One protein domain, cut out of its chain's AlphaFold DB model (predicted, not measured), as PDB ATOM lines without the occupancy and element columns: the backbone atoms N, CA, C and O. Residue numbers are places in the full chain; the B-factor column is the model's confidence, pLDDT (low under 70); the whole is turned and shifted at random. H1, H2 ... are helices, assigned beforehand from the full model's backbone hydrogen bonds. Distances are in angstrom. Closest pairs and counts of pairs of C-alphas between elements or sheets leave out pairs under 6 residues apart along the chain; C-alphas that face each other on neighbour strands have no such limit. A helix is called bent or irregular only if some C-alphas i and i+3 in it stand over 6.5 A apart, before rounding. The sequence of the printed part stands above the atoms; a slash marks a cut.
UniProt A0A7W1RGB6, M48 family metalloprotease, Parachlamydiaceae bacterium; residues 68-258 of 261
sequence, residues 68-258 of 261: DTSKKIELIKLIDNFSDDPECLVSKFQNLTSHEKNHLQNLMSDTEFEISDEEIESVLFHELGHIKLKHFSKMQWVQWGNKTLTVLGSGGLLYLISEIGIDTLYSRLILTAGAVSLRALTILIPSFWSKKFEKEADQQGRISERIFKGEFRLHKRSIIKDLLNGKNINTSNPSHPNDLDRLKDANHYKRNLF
ATOM      1  N   ASP A  68     -15.797  15.258  24.154       59.56
ATOM      2  CA  ASP A  68     -16.422  14.927  25.440       59.56
ATOM      3  C   ASP A  68     -16.685  16.133  26.368       59.56
ATOM      4  O   ASP A  68     -15.835  16.585  27.140       59.56
ATOM      5  N   THR A  69     -17.935  16.602  26.346       67.19
ATOM      6  CA  THR A  69     -18.461  17.717  27.147       67.19
ATOM      7  C   THR A  69     -18.195  17.604  28.652       67.19
ATOM      8  O   THR A  69     -18.177  18.627  29.337       67.19
ATOM      9  N   SER A  70     -17.996  16.398  29.195       79.38
ATOM     10  CA  SER A  70     -17.858  16.197  30.642       79.38
ATOM     11  C   SER A  70     -16.549  16.774  31.197       79.38
ATOM     12  O   SER A  70     -16.582  17.572  32.139       79.38
ATOM     13  N   LYS A  71     -15.412  16.469  30.557       81.56
ATOM     14  CA  LYS A  71     -14.083  16.984  30.930       81.56
ATOM     15  C   LYS A  71     -13.972  18.488  30.711       81.56
ATOM     16  O   LYS A  71     -13.402  19.186  31.550       81.56
ATOM     17  N   LYS A  72     -14.579  19.003  29.635       80.75
ATOM     18  CA  LYS A  72     -14.690  20.445  29.372       80.75
ATOM     19  C   LYS A  72     -15.343  21.178  30.540       80.75
ATOM     20  O   LYS A  72     -14.804  22.155  31.059       80.75
ATOM     21  N   ILE A  73     -16.520  20.703  30.953       83.94
ATOM     22  CA  ILE A  73     -17.303  21.297  32.041       83.94
ATOM     23  C   ILE A  73     -16.529  21.214  33.357       83.94
ATOM     24  O   ILE A  73     -16.529  22.174  34.129       83.94
ATOM     25  N   GLU A  74     -15.865  20.087  33.613       89.38
ATOM     26  CA  GLU A  74     -15.033  19.909  34.799       89.38
ATOM     27  C   GLU A  74     -13.877  20.915  34.838       89.38
ATOM     28  O   GLU A  74     -13.722  21.619  35.839       89.38
ATOM     29  N   LEU A  75     -13.120  21.050  33.744       87.88
ATOM     30  CA  LEU A  75     -12.030  22.019  33.666       87.88
ATOM     31  C   LEU A  75     -12.542  23.446  33.873       87.88
ATOM     32  O   LEU A  75     -11.957  24.187  34.659       87.88
ATOM     33  N   ILE A  76     -13.646  23.830  33.223       86.81
ATOM     34  CA  ILE A  76     -14.237  25.167  33.382       86.81
ATOM     35  C   ILE A  76     -14.583  25.435  34.848       86.81
ATOM     36  O   ILE A  76     -14.226  26.489  35.370       86.81
ATOM     37  N   LYS A  77     -15.230  24.487  35.536       89.44
ATOM     38  CA  LYS A  77     -15.560  24.626  36.964       89.44
ATOM     39  C   LYS A  77     -14.306  24.775  37.819       89.44
ATOM     40  O   LYS A  77     -14.277  25.590  38.735       89.44
ATOM     41  N   LEU A  78     -13.267  24.000  37.522       89.38
ATOM     42  CA  LEU A  78     -12.011  24.045  38.258       89.38
ATOM     43  C   LEU A  78     -11.303  25.397  38.057       89.38
ATOM     44  O   LEU A  78     -10.895  26.016  39.039       89.38
ATOM     45  N   ILE A  79     -11.233  25.901  36.822       90.25
ATOM     46  CA  ILE A  79     -10.692  27.234  36.501       90.25
ATOM     47  C   ILE A  79     -11.528  28.349  37.154       90.25
ATOM     48  O   ILE A  79     -10.962  29.292  37.709       90.25
ATOM     49  N   ASP A  80     -12.858  28.243  37.139       89.75
ATOM     50  CA  ASP A  80     -13.761  29.210  37.778       89.75
ATOM     51  C   ASP A  80     -13.581  29.239  39.307       89.75
ATOM     52  O   ASP A  80     -13.728  30.292  39.920       89.75
ATOM     53  N   ASN A  81     -13.183  28.118  39.919       90.75
ATOM     54  CA  ASN A  81     -12.874  28.044  41.348       90.75
ATOM     55  C   ASN A  81     -11.533  28.700  41.720       90.75
ATOM     56  O   ASN A  81     -11.266  28.906  42.910       90.75
ATOM     57  N   PHE A  82     -10.650  28.994  40.764       90.44
ATOM     58  CA  PHE A  82      -9.459  29.797  41.036       90.44
ATOM     59  C   PHE A  82      -9.825  31.270  41.191       90.44
ATOM     60  O   PHE A  82     -10.659  31.794  40.452       90.44
ATOM     61  N   SER A  83      -9.155  31.929  42.141       90.50
ATOM     62  CA  SER A  83      -9.322  33.360  42.375       90.50
ATOM     63  C   SER A  83      -9.044  34.143  41.099       90.50
ATOM     64  O   SER A  83      -8.105  33.831  40.366       90.50
ATOM     65  N   ASP A  84      -9.852  35.170  40.853       87.56
ATOM     66  CA  ASP A  84      -9.554  36.139  39.807       87.56
ATOM     67  C   ASP A  84      -8.312  36.959  40.188       87.56
ATOM     68  O   ASP A  84      -7.599  37.414  39.299       87.56
ATOM     69  N   ASP A  85      -8.008  37.113  41.486       88.81
ATOM     70  CA  ASP A  85      -6.800  37.789  41.963       88.81
ATOM     71  C   ASP A  85      -5.530  36.961  41.655       88.81
ATOM     72  O   ASP A  85      -5.419  35.823  42.122       88.81
ATOM     73  N   PRO A  86      -4.559  37.511  40.900       85.75
ATOM     74  CA  PRO A  86      -3.405  36.751  40.434       85.75
ATOM     75  C   PRO A  86      -2.497  36.230  41.552       85.75
ATOM     76  O   PRO A  86      -1.955  35.134  41.432       85.75
ATOM     77  N   GLU A  87      -2.320  36.982  42.640       87.19
ATOM     78  CA  GLU A  87      -1.474  36.554  43.762       87.19
ATOM     79  C   GLU A  87      -2.130  35.390  44.507       87.19
ATOM     80  O   GLU A  87      -1.495  34.366  44.779       87.19
ATOM     81  N   CYS A  88      -3.439  35.497  44.741       91.25
ATOM     82  CA  CYS A  88      -4.243  34.423  45.305       91.25
ATOM     83  C   CYS A  88      -4.284  33.186  44.391       91.25
ATOM     84  O   CYS A  88      -4.193  32.060  44.886       91.25
ATOM     85  N   LEU A  89      -4.370  33.364  43.068       91.00
ATOM     86  CA  LEU A  89      -4.331  32.269  42.098       91.00
ATOM     87  C   LEU A  89      -3.020  31.491  42.191       91.00
ATOM     88  O   LEU A  89      -3.046  30.266  42.318       91.00
ATOM     89  N   VAL A  90      -1.884  32.194  42.151       90.69
ATOM     90  CA  VAL A  90      -0.555  31.571  42.212       90.69
ATOM     91  C   VAL A  90      -0.367  30.846  43.542       90.69
ATOM     92  O   VAL A  90       0.048  29.687  43.549       90.69
ATOM     93  N   SER A  91      -0.738  31.479  44.658       92.00
ATOM     94  CA  SER A  91      -0.676  30.859  45.986       92.00
ATOM     95  C   SER A  91      -1.551  29.602  46.073       92.00
ATOM     96  O   SER A  91      -1.088  28.545  46.509       92.00
ATOM     97  N   LYS A  92      -2.796  29.667  45.581       92.62
ATOM     98  CA  LYS A  92      -3.710  28.518  45.550       92.62
ATOM     99  C   LYS A  92      -3.154  27.374  44.706       92.62
ATOM    100  O   LYS A  92      -3.238  26.225  45.123       92.62
ATOM    101  N   PHE A  93      -2.558  27.677  43.553       92.44
ATOM    102  CA  PHE A  93      -1.937  26.667  42.698       92.44
ATOM    103  C   PHE A  93      -0.742  25.991  43.382       92.44
ATOM    104  O   PHE A  93      -0.587  24.770  43.312       92.44
ATOM    105  N   GLN A  94       0.110  26.764  44.062       91.94
ATOM    106  CA  GLN A  94       1.271  26.225  44.777       91.94
ATOM    107  C   GLN A  94       0.858  25.223  45.861       91.94
ATOM    108  O   GLN A  94       1.510  24.185  45.990       91.94
ATOM    109  N   ASN A  95      -0.259  25.497  46.540       93.88
ATOM    110  CA  ASN A  95      -0.833  24.661  47.595       93.88
ATOM    111  C   ASN A  95      -1.566  23.405  47.094       93.88
ATOM    112  O   ASN A  95      -1.988  22.597  47.919       93.88
ATOM    113  N   LEU A  96      -1.717  23.211  45.778       93.06
ATOM    114  CA  LEU A  96      -2.288  21.974  45.247       93.06
ATOM    115  C   LEU A  96      -1.380  20.774  45.541       93.06
ATOM    116  O   LEU A  96      -0.156  20.820  45.355       93.06
ATOM    117  N   THR A  97      -2.008  19.667  45.918       95.56
ATOM    118  CA  THR A  97      -1.375  18.354  46.031       95.56
ATOM    119  C   THR A  97      -0.867  17.870  44.669       95.56
ATOM    120  O   THR A  97      -1.339  18.289  43.608       95.56
ATOM    121  N   SER A  98       0.082  16.930  44.671       94.31
ATOM    122  CA  SER A  98       0.573  16.313  43.429       94.31
ATOM    123  C   SER A  98      -0.547  15.629  42.640       94.31
ATOM    124  O   SER A  98      -0.549  15.677  41.414       94.31
ATOM    125  N   HIS A  99      -1.522  15.033  43.334       94.00
ATOM    126  CA  HIS A  99      -2.690  14.420  42.704       94.00
ATOM    127  C   HIS A  99      -3.535  15.458  41.952       94.00
ATOM    128  O   HIS A  99      -3.873  15.251  40.791       94.00
ATOM    129  N   GLU A 100      -3.826  16.601  42.578       92.62
ATOM    130  CA  GLU A 100      -4.588  17.684  41.945       92.62
ATOM    131  C   GLU A 100      -3.848  18.300  40.753       92.62
ATOM    132  O   GLU A 100      -4.467  18.570  39.726       92.62
ATOM    133  N   LYS A 101      -2.523  18.478  40.849       92.88
ATOM    134  CA  LYS A 101      -1.706  18.977  39.728       92.88
ATOM    135  C   LYS A 101      -1.723  18.011  38.543       92.88
ATOM    136  O   LYS A 101      -1.924  18.452  37.416       92.88
ATOM    137  N   ASN A 102      -1.585  16.709  38.798       92.88
ATOM    138  CA  ASN A 102      -1.656  15.681  37.756       92.88
ATOM    139  C   ASN A 102      -3.044  15.627  37.106       92.88
ATOM    140  O   ASN A 102      -3.150  15.558  35.885       92.88
ATOM    141  N   HIS A 103      -4.109  15.702  37.909       92.38
ATOM    142  CA  HIS A 103      -5.483  15.755  37.404       92.38
ATOM    143  C   HIS A 103      -5.705  16.966  36.495       92.38
ATOM    144  O   HIS A 103      -6.207  16.836  35.379       92.38
ATOM    145  N   LEU A 104      -5.247  18.140  36.932       90.56
ATOM    146  CA  LEU A 104      -5.341  19.368  36.152       90.56
ATOM    147  C   LEU A 104      -4.543  19.281  34.848       90.56
ATOM    148  O   LEU A 104      -5.026  19.708  33.804       90.56
ATOM    149  N   GLN A 105      -3.350  18.689  34.887       91.75
ATOM    150  CA  GLN A 105      -2.533  18.474  33.698       91.75
ATOM    151  C   GLN A 105      -3.219  17.547  32.688       91.75
ATOM    152  O   GLN A 105      -3.236  17.864  31.499       91.75
ATOM    153  N   ASN A 106      -3.841  16.462  33.158       89.56
ATOM    154  CA  ASN A 106      -4.613  15.551  32.310       89.56
ATOM    155  C   ASN A 106      -5.799  16.272  31.660       89.56
ATOM    156  O   ASN A 106      -5.943  16.236  30.441       89.56
ATOM    157  N   LEU A 107      -6.594  17.002  32.452       88.12
ATOM    158  CA  LEU A 107      -7.714  17.787  31.931       88.12
ATOM    159  C   LEU A 107      -7.249  18.806  30.888       88.12
ATOM    160  O   LEU A 107      -7.852  18.913  29.826       88.12
ATOM    161  N   MET A 108      -6.170  19.546  31.150       85.56
ATOM    162  CA  MET A 108      -5.675  20.567  30.224       85.56
ATOM    163  C   MET A 108      -5.086  19.993  28.934       85.56
ATOM    164  O   MET A 108      -5.190  20.649  27.899       85.56
ATOM    165  N   SER A 109      -4.478  18.806  28.993       83.00
ATOM    166  CA  SER A 109      -3.985  18.088  27.814       83.00
ATOM    167  C   SER A 109      -5.144  17.576  26.958       83.00
ATOM    168  O   SER A 109      -5.161  17.789  25.748       83.00
ATOM    169  N   ASP A 110      -6.139  16.950  27.586       76.31
ATOM    170  CA  ASP A 110      -7.290  16.361  26.891       76.31
ATOM    171  C   ASP A 110      -8.191  17.425  26.250       76.31
ATOM    172  O   ASP A 110      -8.778  17.201  25.194       76.31
ATOM    173  N   THR A 111      -8.266  18.602  26.871       69.38
ATOM    174  CA  THR A 111      -9.139  19.707  26.454       69.38
ATOM    175  C   THR A 111      -8.371  20.845  25.781       69.38
ATOM    176  O   THR A 111      -8.906  21.945  25.667       69.38
ATOM    177  N   GLU A 112      -7.120  20.642  25.342       65.81
ATOM    178  CA  GLU A 112      -6.236  21.721  24.852       65.81
ATOM    179  C   GLU A 112      -6.893  22.621  23.786       65.81
ATOM    180  O   GLU A 112      -6.636  23.825  23.745       65.81
ATOM    181  N   PHE A 113      -7.792  22.059  22.974       59.25
ATOM    182  CA  PHE A 113      -8.527  22.764  21.918       59.25
ATOM    183  C   PHE A 113      -9.991  23.077  22.268       59.25
ATOM    184  O   PHE A 113     -10.735  23.578  21.431       59.25
ATOM    185  N   GLU A 114     -10.436  22.784  23.484       67.81
ATOM    186  CA  GLU A 114     -11.796  23.066  23.925       67.81
ATOM    187  C   GLU A 114     -11.834  24.423  24.618       67.81
ATOM    188  O   GLU A 114     -11.295  24.600  25.709       67.81
ATOM    189  N   ILE A 115     -12.476  25.390  23.970       69.00
ATOM    190  CA  ILE A 115     -12.687  26.743  24.490       69.00
ATOM    191  C   ILE A 115     -14.194  26.932  24.732       69.00
ATOM    192  O   ILE A 115     -15.027  26.388  23.997       69.00
ATOM    193  N   SER A 116     -14.566  27.611  25.816       74.81
ATOM    194  CA  SER A 116     -15.957  27.981  26.111       74.81
ATOM    195  C   SER A 116     -16.423  29.160  25.257       74.81
ATOM    196  O   SER A 116     -15.612  29.963  24.799       74.81
ATOM    197  N   ASP A 117     -17.735  29.294  25.064       75.81
ATOM    198  CA  ASP A 117     -18.302  30.380  24.255       75.81
ATOM    199  C   ASP A 117     -17.937  31.758  24.818       75.81
ATOM    200  O   ASP A 117     -17.613  32.662  24.055       75.81
ATOM    201  N   GLU A 118     -17.884  31.904  26.147       80.44
ATOM    202  CA  GLU A 118     -17.428  33.144  26.785       80.44
ATOM    203  C   GLU A 118     -15.976  33.484  26.430       80.44
ATOM    204  O   GLU A 118     -15.653  34.638  26.157       80.44
ATOM    205  N   GLU A 119     -15.089  32.489  26.439       79.81
ATOM    206  CA  GLU A 119     -13.684  32.673  26.078       79.81
ATOM    207  C   GLU A 119     -13.546  33.021  24.584       79.81
ATOM    208  O   GLU A 119     -12.777  33.914  24.234       79.81
ATOM    209  N   ILE A 120     -14.330  32.392  23.702       75.88
ATOM    210  CA  ILE A 120     -14.360  32.726  22.267       75.88
ATOM    211  C   ILE A 120     -14.838  34.161  22.055       75.88
ATOM    212  O   ILE A 120     -14.186  34.927  21.345       75.88
ATOM    213  N   GLU A 121     -15.952  34.542  22.683       73.56
ATOM    214  CA  GLU A 121     -16.477  35.906  22.624       73.56
ATOM    215  C   GLU A 121     -15.424  36.903  23.118       73.56
ATOM    216  O   GLU A 121     -15.159  37.895  22.440       73.56
ATOM    217  N   SER A 122     -14.741  36.608  24.228       79.31
ATOM    218  CA  SER A 122     -13.668  37.458  24.746       79.31
ATOM    219  C   SER A 122     -12.528  37.671  23.752       79.31
ATOM    220  O   SER A 122     -12.094  38.810  23.576       79.31
ATOM    221  N   VAL A 123     -12.049  36.615  23.085       79.00
ATOM    222  CA  VAL A 123     -10.999  36.753  22.061       79.00
ATOM    223  C   VAL A 123     -11.503  37.594  20.888       79.00
ATOM    224  O   VAL A 123     -10.807  38.498  20.432       79.00
ATOM    225  N   LEU A 124     -12.727  37.350  20.415       72.62
ATOM    226  CA  LEU A 124     -13.295  38.095  19.290       72.62
ATOM    227  C   LEU A 124     -13.440  39.588  19.599       72.62
ATOM    228  O   LEU A 124     -13.112  40.427  18.760       72.62
ATOM    229  N   PHE A 125     -13.903  39.935  20.798       76.06
ATOM    230  CA  PHE A 125     -14.055  41.328  21.212       76.06
ATOM    231  C   PHE A 125     -12.711  42.048  21.370       76.06
ATOM    232  O   PHE A 125     -12.604  43.215  20.983       76.06
ATOM    233  N   HIS A 126     -11.681  41.354  21.854       80.75
ATOM    234  CA  HIS A 126     -10.311  41.865  21.864       80.75
ATOM    235  C   HIS A 126      -9.813  42.173  20.436       80.75
ATOM    236  O   HIS A 126      -9.388  43.295  20.148       80.75
ATOM    237  N   GLU A 127      -9.957  41.233  19.498       74.12
ATOM    238  CA  GLU A 127      -9.536  41.415  18.097       74.12
ATOM    239  C   GLU A 127     -10.329  42.535  17.389       74.12
ATOM    240  O   GLU A 127      -9.769  43.356  16.651       74.12
ATOM    241  N   LEU A 128     -11.633  42.660  17.670       68.88
ATOM    242  CA  LEU A 128     -12.448  43.794  17.217       68.88
ATOM    243  C   LEU A 128     -11.942  45.130  17.779       68.88
ATOM    244  O   LEU A 128     -12.000  46.147  17.080       68.88
ATOM    245  N   GLY A 129     -11.406  45.138  19.001       71.00
ATOM    246  CA  GLY A 129     -10.720  46.284  19.595       71.00
ATOM    247  C   GLY A 129      -9.555  46.772  18.730       71.00
ATOM    248  O   GLY A 129      -9.481  47.965  18.418       71.00
ATOM    249  N   HIS A 130      -8.706  45.858  18.244       75.06
ATOM    250  CA  HIS A 130      -7.605  46.198  17.333       75.06
ATOM    251  C   HIS A 130      -8.085  46.822  16.019       75.06
ATOM    252  O   HIS A 130      -7.483  47.791  15.534       75.06
ATOM    253  N   ILE A 131      -9.178  46.305  15.454       66.69
ATOM    254  CA  ILE A 131      -9.774  46.820  14.216       66.69
ATOM    255  C   ILE A 131     -10.345  48.223  14.442       66.69
ATOM    256  O   ILE A 131      -9.984  49.167  13.734       66.69
ATOM    257  N   LYS A 132     -11.195  48.384  15.461       65.94
ATOM    258  CA  LYS A 132     -11.873  49.648  15.782       65.94
ATOM    259  C   LYS A 132     -10.878  50.775  16.053       65.94
ATOM    260  O   LYS A 132     -11.080  51.904  15.609       65.94
ATOM    261  N   LEU A 133      -9.780  50.465  16.741       73.19
ATOM    262  CA  LEU A 133      -8.737  51.427  17.091       73.19
ATOM    263  C   LEU A 133      -7.646  51.580  16.021       73.19
ATOM    264  O   LEU A 133      -6.700  52.354  16.220       73.19
ATOM    265  N   LYS A 134      -7.784  50.894  14.877       75.44
ATOM    266  CA  LYS A 134      -6.852  50.932  13.739       75.44
ATOM    267  C   LYS A 134      -5.411  50.593  14.142       75.44
ATOM    268  O   LYS A 134      -4.464  51.200  13.637       75.44
ATOM    269  N   HIS A 135      -5.229  49.643  15.063       78.56
ATOM    270  CA  HIS A 135      -3.904  49.257  15.564       78.56
ATOM    271  C   HIS A 135      -2.989  48.755  14.443       78.56
ATOM    272  O   HIS A 135      -1.813  49.106  14.429       78.56
ATOM    273  N   PHE A 136      -3.534  48.049  13.449       71.56
ATOM    274  CA  PHE A 136      -2.779  47.608  12.272       71.56
ATOM    275  C   PHE A 136      -2.155  48.781  11.508       71.56
ATOM    276  O   PHE A 136      -0.940  48.819  11.324       71.56
ATOM    277  N   SER A 137      -2.958  49.781  11.132       70.00
ATOM    278  CA  SER A 137      -2.462  50.956  10.409       70.00
ATOM    279  C   SER A 137      -1.476  51.762  11.255       70.00
ATOM    280  O   SER A 137      -0.426  52.166  10.764       70.00
ATOM    281  N   LYS A 138      -1.762  51.969  12.548       76.00
ATOM    282  CA  LYS A 138      -0.841  52.674  13.456       76.00
ATOM    283  C   LYS A 138       0.499  51.944  13.582       76.00
ATOM    284  O   LYS A 138       1.545  52.583  13.534       76.00
ATOM    285  N   MET A 139       0.479  50.618  13.702       76.31
ATOM    286  CA  MET A 139       1.691  49.810  13.796       76.31
ATOM    287  C   MET A 139       2.507  49.858  12.500       76.31
ATOM    288  O   MET A 139       3.731  49.956  12.558       76.31
ATOM    289  N   GLN A 140       1.849  49.877  11.338       71.38
ATOM    290  CA  GLN A 140       2.524  50.098  10.055       71.38
ATOM    291  C   GLN A 140       3.219  51.461  10.011       71.38
ATOM    292  O   GLN A 140       4.394  51.525   9.658       71.38
ATOM    293  N   TRP A 141       2.541  52.532  10.438       72.94
ATOM    294  CA  TRP A 141       3.144  53.866  10.532       72.94
ATOM    295  C   TRP A 141       4.364  53.887  11.455       72.94
ATOM    296  O   TRP A 141       5.398  54.447  11.091       72.94
ATOM    297  N   VAL A 142       4.283  53.227  12.615       78.12
ATOM    298  CA  VAL A 142       5.420  53.082  13.536       78.12
ATOM    299  C   VAL A 142       6.572  52.340  12.859       78.12
ATOM    300  O   VAL A 142       7.704  52.814  12.898       78.12
ATOM    301  N   GLN A 143       6.310  51.214  12.195       75.94
ATOM    302  CA  GLN A 143       7.343  50.438  11.503       75.94
ATOM    303  C   GLN A 143       7.988  51.217  10.349       75.94
ATOM    304  O   GLN A 143       9.210  51.193  10.203       75.94
ATOM    305  N   TRP A 144       7.196  51.931   9.552       74.31
ATOM    306  CA  TRP A 144       7.682  52.739   8.434       74.31
ATOM    307  C   TRP A 144       8.506  53.935   8.903       74.31
ATOM    308  O   TRP A 144       9.598  54.168   8.380       74.31
ATOM    309  N   GLY A 145       8.028  54.658   9.919       74.25
ATOM    310  CA  GLY A 145       8.773  55.757  10.532       74.25
ATOM    311  C   GLY A 145      10.097  55.273  11.121       74.25
ATOM    312  O   GLY A 145      11.142  55.865  10.874       74.25
ATOM    313  N   ASN A 146      10.078  54.131  11.807       76.12
ATOM    314  CA  ASN A 146      11.261  53.509  12.393       76.12
ATOM    315  C   ASN A 146      12.271  53.034  11.327       76.12
ATOM    316  O   ASN A 146      13.474  53.271  11.445       76.12
ATOM    317  N   LYS A 147      11.792  52.437  10.226       75.38
ATOM    318  CA  LYS A 147      12.631  52.072   9.070       75.38
ATOM    319  C   LYS A 147      13.256  53.305   8.418       75.38
ATOM    320  O   LYS A 147      14.449  53.301   8.132       75.38
ATOM    321  N   THR A 148      12.474  54.365   8.230       76.75
ATOM    322  CA  THR A 148      12.944  55.633   7.653       76.75
ATOM    323  C   THR A 148      13.998  56.281   8.547       76.75
ATOM    324  O   THR A 148      15.062  56.652   8.060       76.75
ATOM    325  N   LEU A 149      13.757  56.331   9.860       76.19
ATOM    326  CA  LEU A 149      14.715  56.825  10.850       76.19
ATOM    327  C   LEU A 149      16.017  56.019  10.840       76.19
ATOM    328  O   LEU A 149      17.091  56.594  10.961       76.19
ATOM    329  N   THR A 150      15.937  54.702  10.659       74.19
ATOM    330  CA  THR A 150      17.128  53.847  10.575       74.19
ATOM    331  C   THR A 150      17.923  54.135   9.310       74.19
ATOM    332  O   THR A 150      19.127  54.341   9.379       74.19
ATOM    333  N   VAL A 151      17.259  54.198   8.153       73.75
ATOM    334  CA  VAL A 151      17.927  54.449   6.867       73.75
ATOM    335  C   VAL A 151      18.546  55.846   6.832       73.75
ATOM    336  O   VAL A 151      19.722  55.977   6.504       73.75
ATOM    337  N   LEU A 152      17.794  56.880   7.214       75.50
ATOM    338  CA  LEU A 152      18.289  58.259   7.234       75.50
ATOM    339  C   LEU A 152      19.294  58.493   8.364       75.50
ATOM    340  O   LEU A 152      20.279  59.191   8.163       75.50
ATOM    341  N   GLY A 153      19.081  57.890   9.533       72.38
ATOM    342  CA  GLY A 153      19.979  58.000  10.679       72.38
ATOM    343  C   GLY A 153      21.321  57.326  10.417       72.38
ATOM    344  O   GLY A 153      22.360  57.944  10.615       72.38
ATOM    345  N   SER A 154      21.318  56.092   9.903       68.88
ATOM    346  CA  SER A 154      22.545  55.389   9.515       68.88
ATOM    347  C   SER A 154      23.208  56.016   8.286       68.88
ATOM    348  O   SER A 154      24.426  56.163   8.273       68.88
ATOM    349  N   GLY A 155      22.431  56.435   7.281       67.62
ATOM    350  CA  GLY A 155      22.944  57.122   6.092       67.62
ATOM    351  C   GLY A 155      23.566  58.484   6.411       67.62
ATOM    352  O   GLY A 155      24.654  58.786   5.934       67.62
ATOM    353  N   GLY A 156      22.929  59.271   7.281       68.38
ATOM    354  CA  GLY A 156      23.468  60.534   7.786       68.38
ATOM    355  C   GLY A 156      24.728  60.337   8.629       68.38
ATOM    356  O   GLY A 156      25.680  61.099   8.486       68.38
ATOM    357  N   LEU A 157      24.783  59.273   9.440       68.44
ATOM    358  CA  LEU A 157      26.000  58.901  10.170       68.44
ATOM    359  C   LEU A 157      27.156  58.588   9.208       68.44
ATOM    360  O   LEU A 157      28.265  59.061   9.418       68.44
ATOM    361  N   LEU A 158      26.891  57.819   8.145       68.19
ATOM    362  CA  LEU A 158      27.885  57.463   7.126       68.19
ATOM    363  C   LEU A 158      28.363  58.678   6.320       68.19
ATOM    364  O   LEU A 158      29.552  58.784   6.036       68.19
ATOM    365  N   TYR A 159      27.467  59.615   6.008       69.31
ATOM    366  CA  TYR A 159      27.819  60.872   5.345       69.31
ATOM    367  C   TYR A 159      28.730  61.754   6.212       69.31
ATOM    368  O   TYR A 159      29.723  62.301   5.739       69.31
ATOM    369  N   LEU A 160      28.451  61.853   7.516       66.69
ATOM    370  CA  LEU A 160      29.317  62.592   8.440       66.69
ATOM    371  C   LEU A 160      30.718  61.967   8.541       66.69
ATOM    372  O   LEU A 160      31.696  62.691   8.696       66.69
ATOM    373  N   ILE A 161      30.836  60.642   8.406       65.75
ATOM    374  CA  ILE A 161      32.135  59.951   8.359       65.75
ATOM    375  C   ILE A 161      32.928  60.349   7.117       65.75
ATOM    376  O   ILE A 161      34.121  60.634   7.237       65.75
ATOM    377  N   SER A 162      32.281  60.362   5.944       66.81
ATOM    378  CA  SER A 162      32.955  60.711   4.692       66.81
ATOM    379  C   SER A 162      33.390  62.171   4.664       66.81
ATOM    380  O   SER A 162      34.471  62.462   4.165       66.81
ATOM    381  N   GLU A 163      32.586  63.070   5.236       69.44
ATOM    382  CA  GLU A 163      32.841  64.509   5.162       69.44
ATOM    383  C   GLU A 163      33.850  64.997   6.211       69.44
ATOM    384  O   GLU A 163      34.659  65.881   5.945       69.44
ATOM    385  N   ILE A 164      33.831  64.416   7.416       65.56
ATOM    386  CA  ILE A 164      34.663  64.881   8.540       65.56
ATOM    387  C   ILE A 164      36.028  64.156   8.570       65.56
ATOM    388  O   ILE A 164      36.899  64.506   9.363       65.56
ATOM    389  N   GLY A 165      36.267  63.170   7.693       61.75
ATOM    390  CA  GLY A 165      37.561  62.474   7.610       61.75
ATOM    391  C   GLY A 165      37.875  61.693   8.888       61.75
ATOM    392  O   GLY A 165      38.963  61.772   9.459       61.75
ATOM    393  N   ILE A 166      36.865  60.989   9.391       59.59
ATOM    394  CA  ILE A 166      36.869  60.388  10.718       59.59
ATOM    395  C   ILE A 166      37.656  59.063  10.708       59.59
ATOM    396  O   ILE A 166      37.081  57.998  10.490       59.59
ATOM    397  N   ASP A 167      38.969  59.117  10.957       66.44
ATOM    398  CA  ASP A 167      39.842  57.923  10.926       66.44
ATOM    399  C   ASP A 167      40.412  57.503  12.297       66.44
ATOM    400  O   ASP A 167      41.299  56.658  12.408       66.44
ATOM    401  N   THR A 168      39.896  58.072  13.390       71.44
ATOM    402  CA  THR A 168      40.365  57.751  14.750       71.44
ATOM    403  C   THR A 168      39.595  56.580  15.376       71.44
ATOM    404  O   THR A 168      38.408  56.373  15.134       71.44
ATOM    405  N   LEU A 169      40.241  55.806  16.254       72.88
ATOM    406  CA  LEU A 169      39.592  54.689  16.962       72.88
ATOM    407  C   LEU A 169      38.367  55.140  17.786       72.88
ATOM    408  O   LEU A 169      37.327  54.484  17.772       72.88
ATOM    409  N   TYR A 170      38.473  56.282  18.471       69.81
ATOM    410  CA  TYR A 170      37.407  56.836  19.317       69.81
ATOM    411  C   TYR A 170      36.140  57.169  18.542       69.81
ATOM    412  O   TYR A 170      35.026  56.964  19.018       69.81
ATOM    413  N   SER A 171      36.301  57.662  17.327       67.38
ATOM    414  CA  SER A 171      35.176  58.062  16.509       67.38
ATOM    415  C   SER A 171      34.481  56.855  15.875       67.38
ATOM    416  O   SER A 171      33.255  56.786  15.921       67.38
ATOM    417  N   ARG A 172      35.226  55.820  15.454       69.75
ATOM    418  CA  ARG A 172      34.649  54.507  15.090       69.75
ATOM    419  C   ARG A 172      33.837  53.890  16.238       69.75
ATOM    420  O   ARG A 172      32.768  53.327  15.994       69.75
ATOM    421  N   LEU A 173      34.298  54.029  17.485       72.69
ATOM    422  CA  LEU A 173      33.567  53.565  18.673       72.69
ATOM    423  C   LEU A 173      32.260  54.339  18.896       72.69
ATOM    424  O   LEU A 173      31.221  53.711  19.091       72.69
ATOM    425  N   ILE A 174      32.283  55.672  18.808       74.44
ATOM    426  CA  ILE A 174      31.080  56.515  18.936       74.44
ATOM    427  C   ILE A 174      30.046  56.159  17.859       74.44
ATOM    428  O   ILE A 174      28.856  56.036  18.150       74.44
ATOM    429  N   LEU A 175      30.493  55.930  16.625       70.00
ATOM    430  CA  LEU A 175      29.621  55.584  15.502       70.00
ATOM    431  C   LEU A 175      29.013  54.188  15.654       70.00
ATOM    432  O   LEU A 175      27.821  53.999  15.418       70.00
ATOM    433  N   THR A 176      29.814  53.221  16.103       71.12
ATOM    434  CA  THR A 176      29.332  51.863  16.386       71.12
ATOM    435  C   THR A 176      28.315  51.881  17.523       71.12
ATOM    436  O   THR A 176      27.258  51.268  17.404       71.12
ATOM    437  N   ALA A 177      28.583  52.640  18.591       75.81
ATOM    438  CA  ALA A 177      27.633  52.834  19.680       75.81
ATOM    439  C   ALA A 177      26.326  53.470  19.176       75.81
ATOM    440  O   ALA A 177      25.253  52.942  19.454       75.81
ATOM    441  N   GLY A 178      26.402  54.522  18.352       75.19
ATOM    442  CA  GLY A 178      25.231  55.161  17.741       75.19
ATOM    443  C   GLY A 178      24.408  54.213  16.862       75.19
ATOM    444  O   GLY A 178      23.183  54.173  16.974       75.19
ATOM    445  N   ALA A 179      25.060  53.393  16.033       72.69
ATOM    446  CA  ALA A 179      24.391  52.396  15.198       72.69
ATOM    447  C   ALA A 179      23.719  51.286  16.028       72.69
ATOM    448  O   ALA A 179      22.592  50.882  15.731       72.69
ATOM    449  N   VAL A 180      24.375  50.818  17.097       75.75
ATOM    450  CA  VAL A 180      23.803  49.842  18.038       75.75
ATOM    451  C   VAL A 180      22.605  50.440  18.776       75.75
ATOM    452  O   VAL A 180      21.571  49.783  18.872       75.75
ATOM    453  N   SER A 181      22.693  51.691  19.234       76.56
ATOM    454  CA  SER A 181      21.583  52.398  19.881       76.56
ATOM    455  C   SER A 181      20.393  52.594  18.939       76.56
ATOM    456  O   SER A 181      19.261  52.316  19.332       76.56
ATOM    457  N   LEU A 182      20.628  52.990  17.683       77.19
ATOM    458  CA  LEU A 182      19.574  53.089  16.665       77.19
ATOM    459  C   LEU A 182      18.907  51.731  16.431       77.19
ATOM    460  O   LEU A 182      17.683  51.631  16.454       77.19
ATOM    461  N   ARG A 183      19.692  50.657  16.299       72.38
ATOM    462  CA  ARG A 183      19.149  49.304  16.145       72.38
ATOM    463  C   ARG A 183      18.363  48.852  17.379       72.38
ATOM    464  O   ARG A 183      17.301  48.255  17.229       72.38
ATOM    465  N   ALA A 184      18.821  49.164  18.587       75.44
ATOM    466  CA  ALA A 184      18.077  48.867  19.809       75.44
ATOM    467  C   ALA A 184      16.718  49.591  19.823       75.44
ATOM    468  O   ALA A 184      15.688  48.962  20.072       75.44
ATOM    469  N   LEU A 185      16.685  50.876  19.453       77.44
ATOM    470  CA  LEU A 185      15.439  51.638  19.318       77.44
ATOM    471  C   LEU A 185      14.489  51.012  18.294       77.44
ATOM    472  O   LEU A 185      13.280  50.973  18.538       77.44
ATOM    473  N   THR A 186      15.019  50.432  17.208       74.00
ATOM    474  CA  THR A 186      14.158  49.790  16.209       74.00
ATOM    475  C   THR A 186      13.383  48.589  16.732       74.00
ATOM    476  O   THR A 186      12.317  48.289  16.202       74.00
ATOM    477  N   ILE A 187      13.881  47.933  17.779       75.00
ATOM    478  CA  ILE A 187      13.236  46.784  18.420       75.00
ATOM    479  C   ILE A 187      12.326  47.255  19.562       75.00
ATOM    480  O   ILE A 187      11.194  46.787  19.697       75.00
ATOM    481  N   LEU A 188      12.797  48.214  20.363       80.81
ATOM    482  CA  LEU A 188      12.093  48.679  21.558       80.81
ATOM    483  C   LEU A 188      10.838  49.498  21.230       80.81
ATOM    484  O   LEU A 188       9.814  49.319  21.888       80.81
ATOM    485  N   ILE A 189      10.881  50.363  20.210       83.12
ATOM    486  CA  ILE A 189       9.748  51.238  19.868       83.12
ATOM    487  C   ILE A 189       8.519  50.417  19.434       83.12
ATOM    488  O   ILE A 189       7.455  50.607  20.027       83.12
ATOM    489  N   PRO A 190       8.612  49.476  18.470       80.12
ATOM    490  CA  PRO A 190       7.476  48.628  18.117       80.12
ATOM    491  C   PRO A 190       6.971  47.789  19.294       80.12
ATOM    492  O   PRO A 190       5.763  47.676  19.471       80.12
ATOM    493  N   SER A 191       7.869  47.249  20.127       80.12
ATOM    494  CA  SER A 191       7.503  46.474  21.323       80.12
ATOM    495  C   SER A 191       6.664  47.298  22.308       80.12
ATOM    496  O   SER A 191       5.625  46.833  22.782       80.12
ATOM    497  N   PHE A 192       7.063  48.547  22.570       86.31
ATOM    498  CA  PHE A 192       6.316  49.465  23.429       86.31
ATOM    499  C   PHE A 192       4.907  49.742  22.889       86.31
ATOM    500  O   PHE A 192       3.925  49.622  23.625       86.31
ATOM    501  N   TRP A 193       4.795  50.070  21.597       86.06
ATOM    502  CA  TRP A 193       3.500  50.328  20.962       86.06
ATOM    503  C   TRP A 193       2.618  49.084  20.908       86.06
ATOM    504  O   TRP A 193       1.425  49.195  21.169       86.06
ATOM    505  N   SER A 194       3.200  47.908  20.662       83.94
ATOM    506  CA  SER A 194       2.488  46.629  20.696       83.94
ATOM    507  C   SER A 194       1.836  46.412  22.058       83.94
ATOM    508  O   SER A 194       0.620  46.299  22.142       83.94
ATOM    509  N   LYS A 195       2.605  46.503  23.155       86.38
ATOM    510  CA  LYS A 195       2.068  46.351  24.520       86.38
ATOM    511  C   LYS A 195       0.966  47.360  24.843       86.38
ATOM    512  O   LYS A 195       0.011  47.023  25.537       86.38
ATOM    513  N   LYS A 196       1.089  48.596  24.350       89.31
ATOM    514  CA  LYS A 196       0.049  49.617  24.503       89.31
ATOM    515  C   LYS A 196      -1.224  49.252  23.729       89.31
ATOM    516  O   LYS A 196      -2.310  49.359  24.289       89.31
ATOM    517  N   PHE A 197      -1.097  48.802  22.483       88.44
ATOM    518  CA  PHE A 197      -2.232  48.401  21.649       88.44
ATOM    519  C   PHE A 197      -2.975  47.187  22.207       88.44
ATOM    520  O   PHE A 197      -4.199  47.182  22.167       88.44
ATOM    521  N   GLU A 198      -2.267  46.220  22.787       86.31
ATOM    522  CA  GLU A 198      -2.886  45.093  23.498       86.31
ATOM    523  C   GLU A 198      -3.771  45.578  24.653       86.31
ATOM    524  O   GLU A 198      -4.935  45.203  24.744       86.31
ATOM    525  N   LYS A 199      -3.260  46.497  25.486       87.81
ATOM    526  CA  LYS A 199      -4.036  47.073  26.596       87.81
ATOM    527  C   LYS A 199      -5.255  47.855  26.114       87.81
ATOM    528  O   LYS A 199      -6.321  47.760  26.711       87.81
ATOM    529  N   GLU A 200      -5.110  48.644  25.052       87.38
ATOM    530  CA  GLU A 200      -6.230  49.391  24.468       87.38
ATOM    531  C   GLU A 200      -7.296  48.446  23.879       87.38
ATOM    532  O   GLU A 200      -8.492  48.704  24.024       87.38
ATOM    533  N   ALA A 201      -6.881  47.340  23.252       80.25
ATOM    534  CA  ALA A 201      -7.783  46.326  22.711       80.25
ATOM    535  C   ALA A 201      -8.526  45.558  23.817       80.25
ATOM    536  O   ALA A 201      -9.750  45.444  23.745       80.25
ATOM    537  N   ASP A 202      -7.824  45.145  24.878       85.62
ATOM    538  CA  ASP A 202      -8.422  44.544  26.079       85.62
ATOM    539  C   ASP A 202      -9.509  45.447  26.668       85.62
ATOM    540  O   ASP A 202     -10.633  45.020  26.923       85.62
ATOM    541  N   GLN A 203      -9.218  46.740  26.809       87.00
ATOM    542  CA  GLN A 203     -10.181  47.710  27.332       87.00
ATOM    543  C   GLN A 203     -11.420  47.867  26.447       87.00
ATOM    544  O   GLN A 203     -12.521  48.024  26.972       87.00
ATOM    545  N   GLN A 204     -11.269  47.833  25.119       77.19
ATOM    546  CA  GLN A 204     -12.415  47.901  24.209       77.19
ATOM    547  C   GLN A 204     -13.272  46.635  24.243       77.19
ATOM    548  O   GLN A 204     -14.476  46.735  24.008       77.19
ATOM    549  N   GLY A 205     -12.679  45.470  24.515       69.94
ATOM    550  CA  GLY A 205     -13.410  44.204  24.568       69.94
ATOM    551  C   GLY A 205     -14.285  44.045  25.816       69.94
ATOM    552  O   GLY A 205     -15.272  43.313  25.801       69.94
ATOM    553  N   ARG A 206     -13.984  44.787  26.881       79.25
ATOM    554  CA  ARG A 206     -14.610  44.713  28.213       79.25
ATOM    555  C   ARG A 206     -15.975  45.409  28.313       79.25
ATOM    556  O   ARG A 206     -16.183  46.291  29.144       79.25
ATOM    557  N   ILE A 207     -16.921  45.018  27.462       71.44
ATOM    558  CA  ILE A 207     -18.249  45.657  27.373       71.44
ATOM    559  C   ILE A 207     -19.351  44.943  28.169       71.44
ATOM    560  O   ILE A 207     -20.426  45.508  28.355       71.44
ATOM    561  N   SER A 208     -19.121  43.707  28.618       74.44
ATOM    562  CA  SER A 208     -20.105  42.923  29.370       74.44
ATOM    563  C   SER A 208     -19.438  41.999  30.385       74.44
ATOM    564  O   SER A 208     -18.298  41.571  30.202       74.44
ATOM    565  N   GLU A 209     -20.167  41.651  31.448       78.94
ATOM    566  CA  GLU A 209     -19.696  40.709  32.472       78.94
ATOM    567  C   GLU A 209     -19.369  39.329  31.878       78.94
ATOM    568  O   GLU A 209     -18.394  38.688  32.273       78.94
ATOM    569  N   ARG A 210     -20.140  38.901  30.871       78.62
ATOM    570  CA  ARG A 210     -19.910  37.644  30.154       78.62
ATOM    571  C   ARG A 210     -18.538  37.614  29.476       78.62
ATOM    572  O   ARG A 210     -17.813  36.633  29.622       78.62
ATOM    573  N   ILE A 211     -18.172  38.696  28.789       78.81
ATOM    574  CA  ILE A 211     -16.872  38.809  28.116       78.81
ATOM    575  C   ILE A 211     -15.741  38.835  29.140       78.81
ATOM    576  O   ILE A 211     -14.768  38.104  28.981       78.81
ATOM    577  N   PHE A 212     -15.903  39.590  30.233       83.44
ATOM    578  CA  PHE A 212     -14.939  39.566  31.332       83.44
ATOM    579  C   PHE A 212     -14.706  38.143  31.836       83.44
ATOM    580  O   PHE A 212     -13.563  37.726  31.982       83.44
ATOM    581  N   LYS A 213     -15.774  37.372  32.072       86.69
ATOM    582  CA  LYS A 213     -15.655  35.986  32.537       86.69
ATOM    583  C   LYS A 213     -14.816  35.128  31.583       86.69
ATOM    584  O   LYS A 213     -13.982  34.351  32.046       86.69
ATOM    585  N   GLY A 214     -15.007  35.293  30.275       85.94
ATOM    586  CA  GLY A 214     -14.176  34.666  29.248       85.94
ATOM    587  C   GLY A 214     -12.708  35.083  29.331       85.94
ATOM    588  O   GLY A 214     -11.833  34.223  29.387       85.94
ATOM    589  N   GLU A 215     -12.439  36.387  29.421       87.88
ATOM    590  CA  GLU A 215     -11.088  36.957  29.544       87.88
ATOM    591  C   GLU A 215     -10.352  36.391  30.770       87.88
ATOM    592  O   GLU A 215      -9.224  35.902  30.671       87.88
ATOM    593  N   PHE A 216     -11.025  36.373  31.926       90.50
ATOM    594  CA  PHE A 216     -10.503  35.789  33.159       90.50
ATOM    595  C   PHE A 216     -10.140  34.318  32.970       90.50
ATOM    596  O   PHE A 216      -9.038  33.911  33.333       90.50
ATOM    597  N   ARG A 217     -11.032  33.507  32.394       90.12
ATOM    598  CA  ARG A 217     -10.760  32.080  32.166       90.12
ATOM    599  C   ARG A 217      -9.544  31.862  31.269       90.12
ATOM    600  O   ARG A 217      -8.687  31.065  31.647       90.12
ATOM    601  N   LEU A 218      -9.416  32.612  30.170       89.06
ATOM    602  CA  LEU A 218      -8.268  32.522  29.261       89.06
ATOM    603  C   LEU A 218      -6.947  32.784  29.986       89.06
ATOM    604  O   LEU A 218      -6.034  31.957  29.924       89.06
ATOM    605  N   HIS A 219      -6.853  33.899  30.716       91.06
ATOM    606  CA  HIS A 219      -5.625  34.252  31.429       91.06
ATOM    607  C   HIS A 219      -5.323  33.275  32.563       91.06
ATOM    608  O   HIS A 219      -4.188  32.815  32.681       91.06
ATOM    609  N   LYS A 220      -6.327  32.882  33.360       92.12
ATOM    610  CA  LYS A 220      -6.149  31.882  34.424       92.12
ATOM    611  C   LYS A 220      -5.645  30.560  33.852       92.12
ATOM    612  O   LYS A 220      -4.684  29.995  34.367       92.12
ATOM    613  N   ARG A 221      -6.245  30.091  32.756       90.25
ATOM    614  CA  ARG A 221      -5.844  28.860  32.073       90.25
ATOM    615  C   ARG A 221      -4.414  28.950  31.546       90.25
ATOM    616  O   ARG A 221      -3.645  28.016  31.755       90.25
ATOM    617  N   SER A 222      -4.038  30.062  30.918       89.38
ATOM    618  CA  SER A 222      -2.668  30.280  30.437       89.38
ATOM    619  C   SER A 222      -1.647  30.256  31.584       89.38
ATOM    620  O   SER A 222      -0.689  29.483  31.546       89.38
ATOM    621  N   ILE A 223      -1.914  30.993  32.670       90.94
ATOM    622  CA  ILE A 223      -1.057  31.034  33.866       90.94
ATOM    623  C   ILE A 223      -0.905  29.638  34.480       90.94
ATOM    624  O   ILE A 223       0.208  29.212  34.777       90.94
ATOM    625  N   ILE A 224      -2.006  28.902  34.647       91.12
ATOM    626  CA  ILE A 224      -1.988  27.539  35.192       91.12
ATOM    627  C   ILE A 224      -1.186  26.600  34.285       91.12
ATOM    628  O   ILE A 224      -0.387  25.813  34.792       91.12
ATOM    629  N   LYS A 225      -1.333  26.705  32.954       90.69
ATOM    630  CA  LYS A 225      -0.535  25.925  31.992       90.69
ATOM    631  C   LYS A 225       0.953  26.194  32.177       90.69
ATOM    632  O   LYS A 225       1.755  25.262  32.194       90.69
ATOM    633  N   ASP A 226       1.337  27.456  32.305       90.69
ATOM    634  CA  ASP A 226       2.734  27.833  32.478       90.69
ATOM    635  C   ASP A 226       3.288  27.380  33.836       90.69
ATOM    636  O   ASP A 226       4.398  26.847  33.886       90.69
ATOM    637  N   LEU A 227       2.495  27.474  34.906       91.38
ATOM    638  CA  LEU A 227       2.852  26.962  36.232       91.38
ATOM    639  C   LEU A 227       3.023  25.435  36.254       91.38
ATOM    640  O   LEU A 227       3.993  24.946  36.831       91.38
ATOM    641  N   LEU A 228       2.132  24.680  35.602       91.88
ATOM    642  CA  LEU A 228       2.254  23.220  35.455       91.88
ATOM    643  C   LEU A 228       3.533  22.824  34.710       91.88
ATOM    644  O   LEU A 228       4.153  21.817  35.038       91.88
ATOM    645  N   ASN A 229       3.957  23.640  33.745       90.19
ATOM    646  CA  ASN A 229       5.186  23.430  32.981       90.19
ATOM    647  C   ASN A 229       6.444  23.985  33.673       90.19
ATOM    648  O   ASN A 229       7.517  23.988  33.070       90.19
ATOM    649  N   GLY A 230       6.332  24.496  34.906       89.06
ATOM    650  CA  GLY A 230       7.455  25.073  35.650       89.06
ATOM    651  C   GLY A 230       8.030  26.352  35.030       89.06
ATOM    652  O   GLY A 230       9.179  26.705  35.299       89.06
ATOM    653  N   LYS A 231       7.268  27.047  34.179       87.88
ATOM    654  CA  LYS A 231       7.709  28.296  33.556       87.88
ATOM    655  C   LYS A 231       7.576  29.472  34.517       87.88
ATOM    656  O   LYS A 231       6.714  29.514  35.393       87.88
ATOM    657  N   ASN A 232       8.408  30.485  34.291       84.69
ATOM    658  CA  ASN A 232       8.300  31.755  34.993       84.69
ATOM    659  C   ASN A 232       7.172  32.613  34.391       84.69
ATOM    660  O   ASN A 232       7.328  33.193  33.316       84.69
ATOM    661  N   ILE A 233       6.065  32.733  35.124       83.62
ATOM    662  CA  ILE A 233       4.866  33.500  34.740       83.62
ATOM    663  C   ILE A 233       5.084  35.018  34.632       83.62
ATOM    664  O   ILE A 233       4.262  35.718  34.052       83.62
ATOM    665  N   ASN A 234       6.201  35.538  35.153       79.38
ATOM    666  CA  ASN A 234       6.553  36.957  35.035       79.38
ATOM    667  C   ASN A 234       7.255  37.278  33.707       79.38
ATOM    668  O   ASN A 234       7.589  38.436  33.440       79.38
ATOM    669  N   THR A 235       7.526  36.274  32.867       69.88
ATOM    670  CA  THR A 235       8.190  36.502  31.583       69.88
ATOM    671  C   THR A 235       7.235  37.197  30.614       69.88
ATOM    672  O   THR A 235       6.236  36.639  30.175       69.88
ATOM    673  N   SER A 236       7.525  38.461  30.289       61.25
ATOM    674  CA  SER A 236       6.780  39.178  29.251       61.25
ATOM    675  C   SER A 236       7.336  38.843  27.872       61.25
ATOM    676  O   SER A 236       8.552  38.868  27.665       61.25
ATOM    677  N   ASN A 237       6.449  38.590  26.913       68.75
ATOM    678  CA  ASN A 237       6.815  38.611  25.505       68.75
ATOM    679  C   ASN A 237       7.127  40.075  25.118       68.75
ATOM    680  O   ASN A 237       6.469  40.998  25.610       68.75
ATOM    681  N   PRO A 238       8.114  40.352  24.248       65.31
ATOM    682  CA  PRO A 238       8.293  41.694  23.699       65.31
ATOM    683  C   PRO A 238       7.019  42.256  23.041       65.31
ATOM    684  O   PRO A 238       6.845  43.470  23.034       65.31
ATOM    685  N   SER A 239       6.112  41.414  22.544       66.69
ATOM    686  CA  SER A 239       4.945  41.859  21.763       66.69
ATOM    687  C   SER A 239       3.633  41.916  22.556       66.69
ATOM    688  O   SER A 239       2.749  42.685  22.191       66.69
ATOM    689  N   HIS A 240       3.523  41.167  23.659       71.69
ATOM    690  CA  HIS A 240       2.313  41.089  24.485       71.69
ATOM    691  C   HIS A 240       2.664  41.236  25.974       71.69
ATOM    692  O   HIS A 240       3.688  40.694  26.411       71.69
ATOM    693  N   PRO A 241       1.852  41.950  26.776       80.56
ATOM    694  CA  PRO A 241       1.941  41.871  28.233       80.56
ATOM    695  C   PRO A 241       1.820  40.409  28.694       80.56
ATOM    696  O   PRO A 241       1.175  39.607  28.019       80.56
ATOM    697  N   ASN A 242       2.451  40.047  29.816       86.75
ATOM    698  CA  ASN A 242       2.258  38.700  30.365       86.75
ATOM    699  C   ASN A 242       0.801  38.540  30.855       86.75
ATOM    700  O   ASN A 242       0.119  39.524  31.156       86.75
ATOM    701  N   ASP A 243       0.322  37.300  30.937       87.25
ATOM    702  CA  ASP A 243      -1.066  37.029  31.331       87.25
ATOM    703  C   ASP A 243      -1.370  37.450  32.772       87.25
ATOM    704  O   ASP A 243      -2.509  37.789  33.087       87.25
ATOM    705  N   LEU A 244      -0.357  37.493  33.642       88.31
ATOM    706  CA  LEU A 244      -0.501  37.966  35.016       88.31
ATOM    707  C   LEU A 244      -0.874  39.457  35.063       88.31
ATOM    708  O   LEU A 244      -1.775  39.850  35.801       88.31
ATOM    709  N   ASP A 245      -0.210  40.280  34.256       88.81
ATOM    710  CA  ASP A 245      -0.445  41.716  34.137       88.81
ATOM    711  C   ASP A 245      -1.800  41.986  33.477       88.81
ATOM    712  O   ASP A 245      -2.537  42.862  33.930       88.81
ATOM    713  N   ARG A 246      -2.176  41.202  32.454       88.62
ATOM    714  CA  ARG A 246      -3.504  41.307  31.823       88.62
ATOM    715  C   ARG A 246      -4.617  40.944  32.801       88.62
ATOM    716  O   ARG A 246      -5.606  41.668  32.881       88.62
ATOM    717  N   LEU A 247      -4.417  39.910  33.624       90.38
ATOM    718  CA  LEU A 247      -5.340  39.519  34.690       90.38
ATOM    719  C   LEU A 247      -5.473  40.604  35.778       90.38
ATOM    720  O   LEU A 247      -6.582  40.899  36.230       90.38
ATOM    721  N   LYS A 248      -4.362  41.244  36.175       90.69
ATOM    722  CA  LYS A 248      -4.368  42.404  37.092       90.69
ATOM    723  C   LYS A 248      -5.164  43.568  36.511       90.69
ATOM    724  O   LYS A 248      -6.040  44.112  37.188       90.69
ATOM    725  N   ASP A 249      -4.889  43.912  35.257       89.50
ATOM    726  CA  ASP A 249      -5.593  44.975  34.547       89.50
ATOM    727  C   ASP A 249      -7.092  44.634  34.425       89.50
ATOM    728  O   ASP A 249      -7.935  45.494  34.677       89.50
ATOM    729  N   ALA A 250      -7.460  43.390  34.106       87.56
ATOM    730  CA  ALA A 250      -8.856  42.945  34.024       87.56
ATOM    731  C   ALA A 250      -9.596  43.101  35.359       87.56
ATOM    732  O   ALA A 250     -10.691  43.666  35.399       87.56
ATOM    733  N   ASN A 251      -8.975  42.697  36.470       87.69
ATOM    734  CA  ASN A 251      -9.539  42.872  37.812       87.69
ATOM    735  C   ASN A 251      -9.776  44.326  38.179       87.69
ATOM    736  O   ASN A 251     -10.831  44.663  38.722       87.69
ATOM    737  N   HIS A 252      -8.800  45.188  37.897       88.00
ATOM    738  CA  HIS A 252      -8.937  46.613  38.158       88.00
ATOM    739  C   HIS A 252     -10.148  47.193  37.412       88.00
ATOM    740  O   HIS A 252     -10.951  47.917  37.995       88.00
ATOM    741  N   TYR A 253     -10.335  46.820  36.142       84.12
ATOM    742  CA  TYR A 253     -11.485  47.263  35.353       84.12
ATOM    743  C   TYR A 253     -12.817  46.686  35.843       84.12
ATOM    744  O   TYR A 253     -13.790  47.435  35.949       84.12
ATOM    745  N   LYS A 254     -12.865  45.393  36.193       85.25
ATOM    746  CA  LYS A 254     -14.071  44.738  36.725       85.25
ATOM    747  C   LYS A 254     -14.605  45.470  37.957       85.25
ATOM    748  O   LYS A 254     -15.792  45.769  38.004       85.25
ATOM    749  N   ARG A 255     -13.731  45.827  38.907       84.25
ATOM    750  CA  ARG A 255     -14.110  46.562  40.132       84.25
ATOM    751  C   ARG A 255     -14.748  47.923  39.845       84.25
ATOM    752  O   ARG A 255     -15.616  48.349  40.598       84.25
ATOM    753  N   ASN A 256     -14.332  48.588  38.768       82.69
ATOM    754  CA  ASN A 256     -14.840  49.910  38.398       82.69
ATOM    755  C   ASN A 256     -16.155  49.844  37.607       82.69
ATOM    756  O   ASN A 256     -16.993  50.730  37.746       82.69
ATOM    757  N   LEU A 257     -16.332  48.822  36.766       78.25
ATOM    758  CA  LEU A 257     -17.510  48.678  35.901       78.25
ATOM    759  C   LEU A 257     -18.660  47.919  36.574       78.25
ATOM    760  O   LEU A 257     -19.823  48.218  36.317       78.25
ATOM    761  N   PHE A 258     -18.335  46.965  37.447       79.12
ATOM    762  CA  PHE A 258     -19.288  46.111  38.152       79.12
ATOM    763  C   PHE A 258     -18.974  46.120  39.655       79.12
ATOM    764  O   PHE A 258     -18.481  45.122  40.188       79.12
TER     765      PHE A 258
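This is residues 68 to 258 of the 261 residues of the protein "M48 family metalloprotease" of Parachlamydiaceae bacterium (UniProt A0A7W1RGB6). The model is a head of crossed helices with one long helical arm: H5 and H6 run side by side as a hairpin away from the head, and this arm makes most of the length. In the head, H7 is the core helix, with H1, H3, H4 and H8 packed on it and H2 packed on H8; H4 also packs on the end of H6, where the arm joins the head. The printed part has 191 residues with eight named helices, H1 to H8 in order, and no named strand: the class is all helix. The whole is loose, with a radius of gyration of the C-alphas of 22.9 A, and elongated, spanning 75 by 39 by 32 A.

H1, residues 69 to 80, begins at C-alpha 69, (-18.461, 17.717, 27.147), and is 16.3 A long. H2 is residues 86 to 94 and H3 residues 98 to 110. H4, residues 117 to 132, is 22.0 A long. H5, residues 135 to 164, measures 42.2 A and ends at C-alpha 164, (34.663, 64.881, 8.540). H6, residues 169 to 205, is the longest at 54.6 A; it is neither bent nor irregular, but only just: C-alphas 187 and 190 are 6.1 A apart. H7, residues 209 to 228, measures 28.2 A. H8, residues 243 to 257, measures 20.7 A and ends at C-alpha 257, (-17.510, 48.678, 35.901).

H7 is the hub, touching four helices. With residues 217 to 221 alone it touches H1, about perpendicular at 89 degrees, the closest C-alphas being those of Ile 79 and Arg 217, 6.5 A apart. With residues 225 to 228 alone it touches H3, closest at C-alphas 105 and 228, 7.0 A. With residues 210 to 218 alone it touches H4, about perpendicular at 77 degrees; the closest C-alphas, of Glu 119 and Gly 214, are 3.8 A apart. H7 and H8 form a hairpin at a shallow tilt of 24 degrees, opposite ways, closest at C-alphas 219 and 243, 5.3 A. H2 and H8 only just touch, with 3 pairs of C-alphas within 8 A, the closest those of Pro 86 and Leu 244, 6.3 A. H1 touches H3, closest at C-alphas 75 and 107, 6.3 A. H6 touches H4 with residues 197 to 205 alone, closest at C-alphas 129 and 201, 4.3 A. H5 and H6 form a hairpin at a shallow tilt of 8 degrees, opposite ways, closest at C-alphas 146 and 186, 6.1 A. H5 is apart from H7 and H8. Every O i to N i+4 pair is within hydrogen-bond range in H1, H2, H3, H4, H5 and H7; in H6 it is 32 of 33, in H8 10 of 11.

The C-alphas farthest apart, of Ser 70 and Gly 165, are 75.8 A apart. The printed part has no cut. The link from H7 to H8, residues 229 to 242, is long. The mean pLDDT of the printed part is 80.2; 33 residues are under 70, among them residues 154 to 167 and 235 to 239.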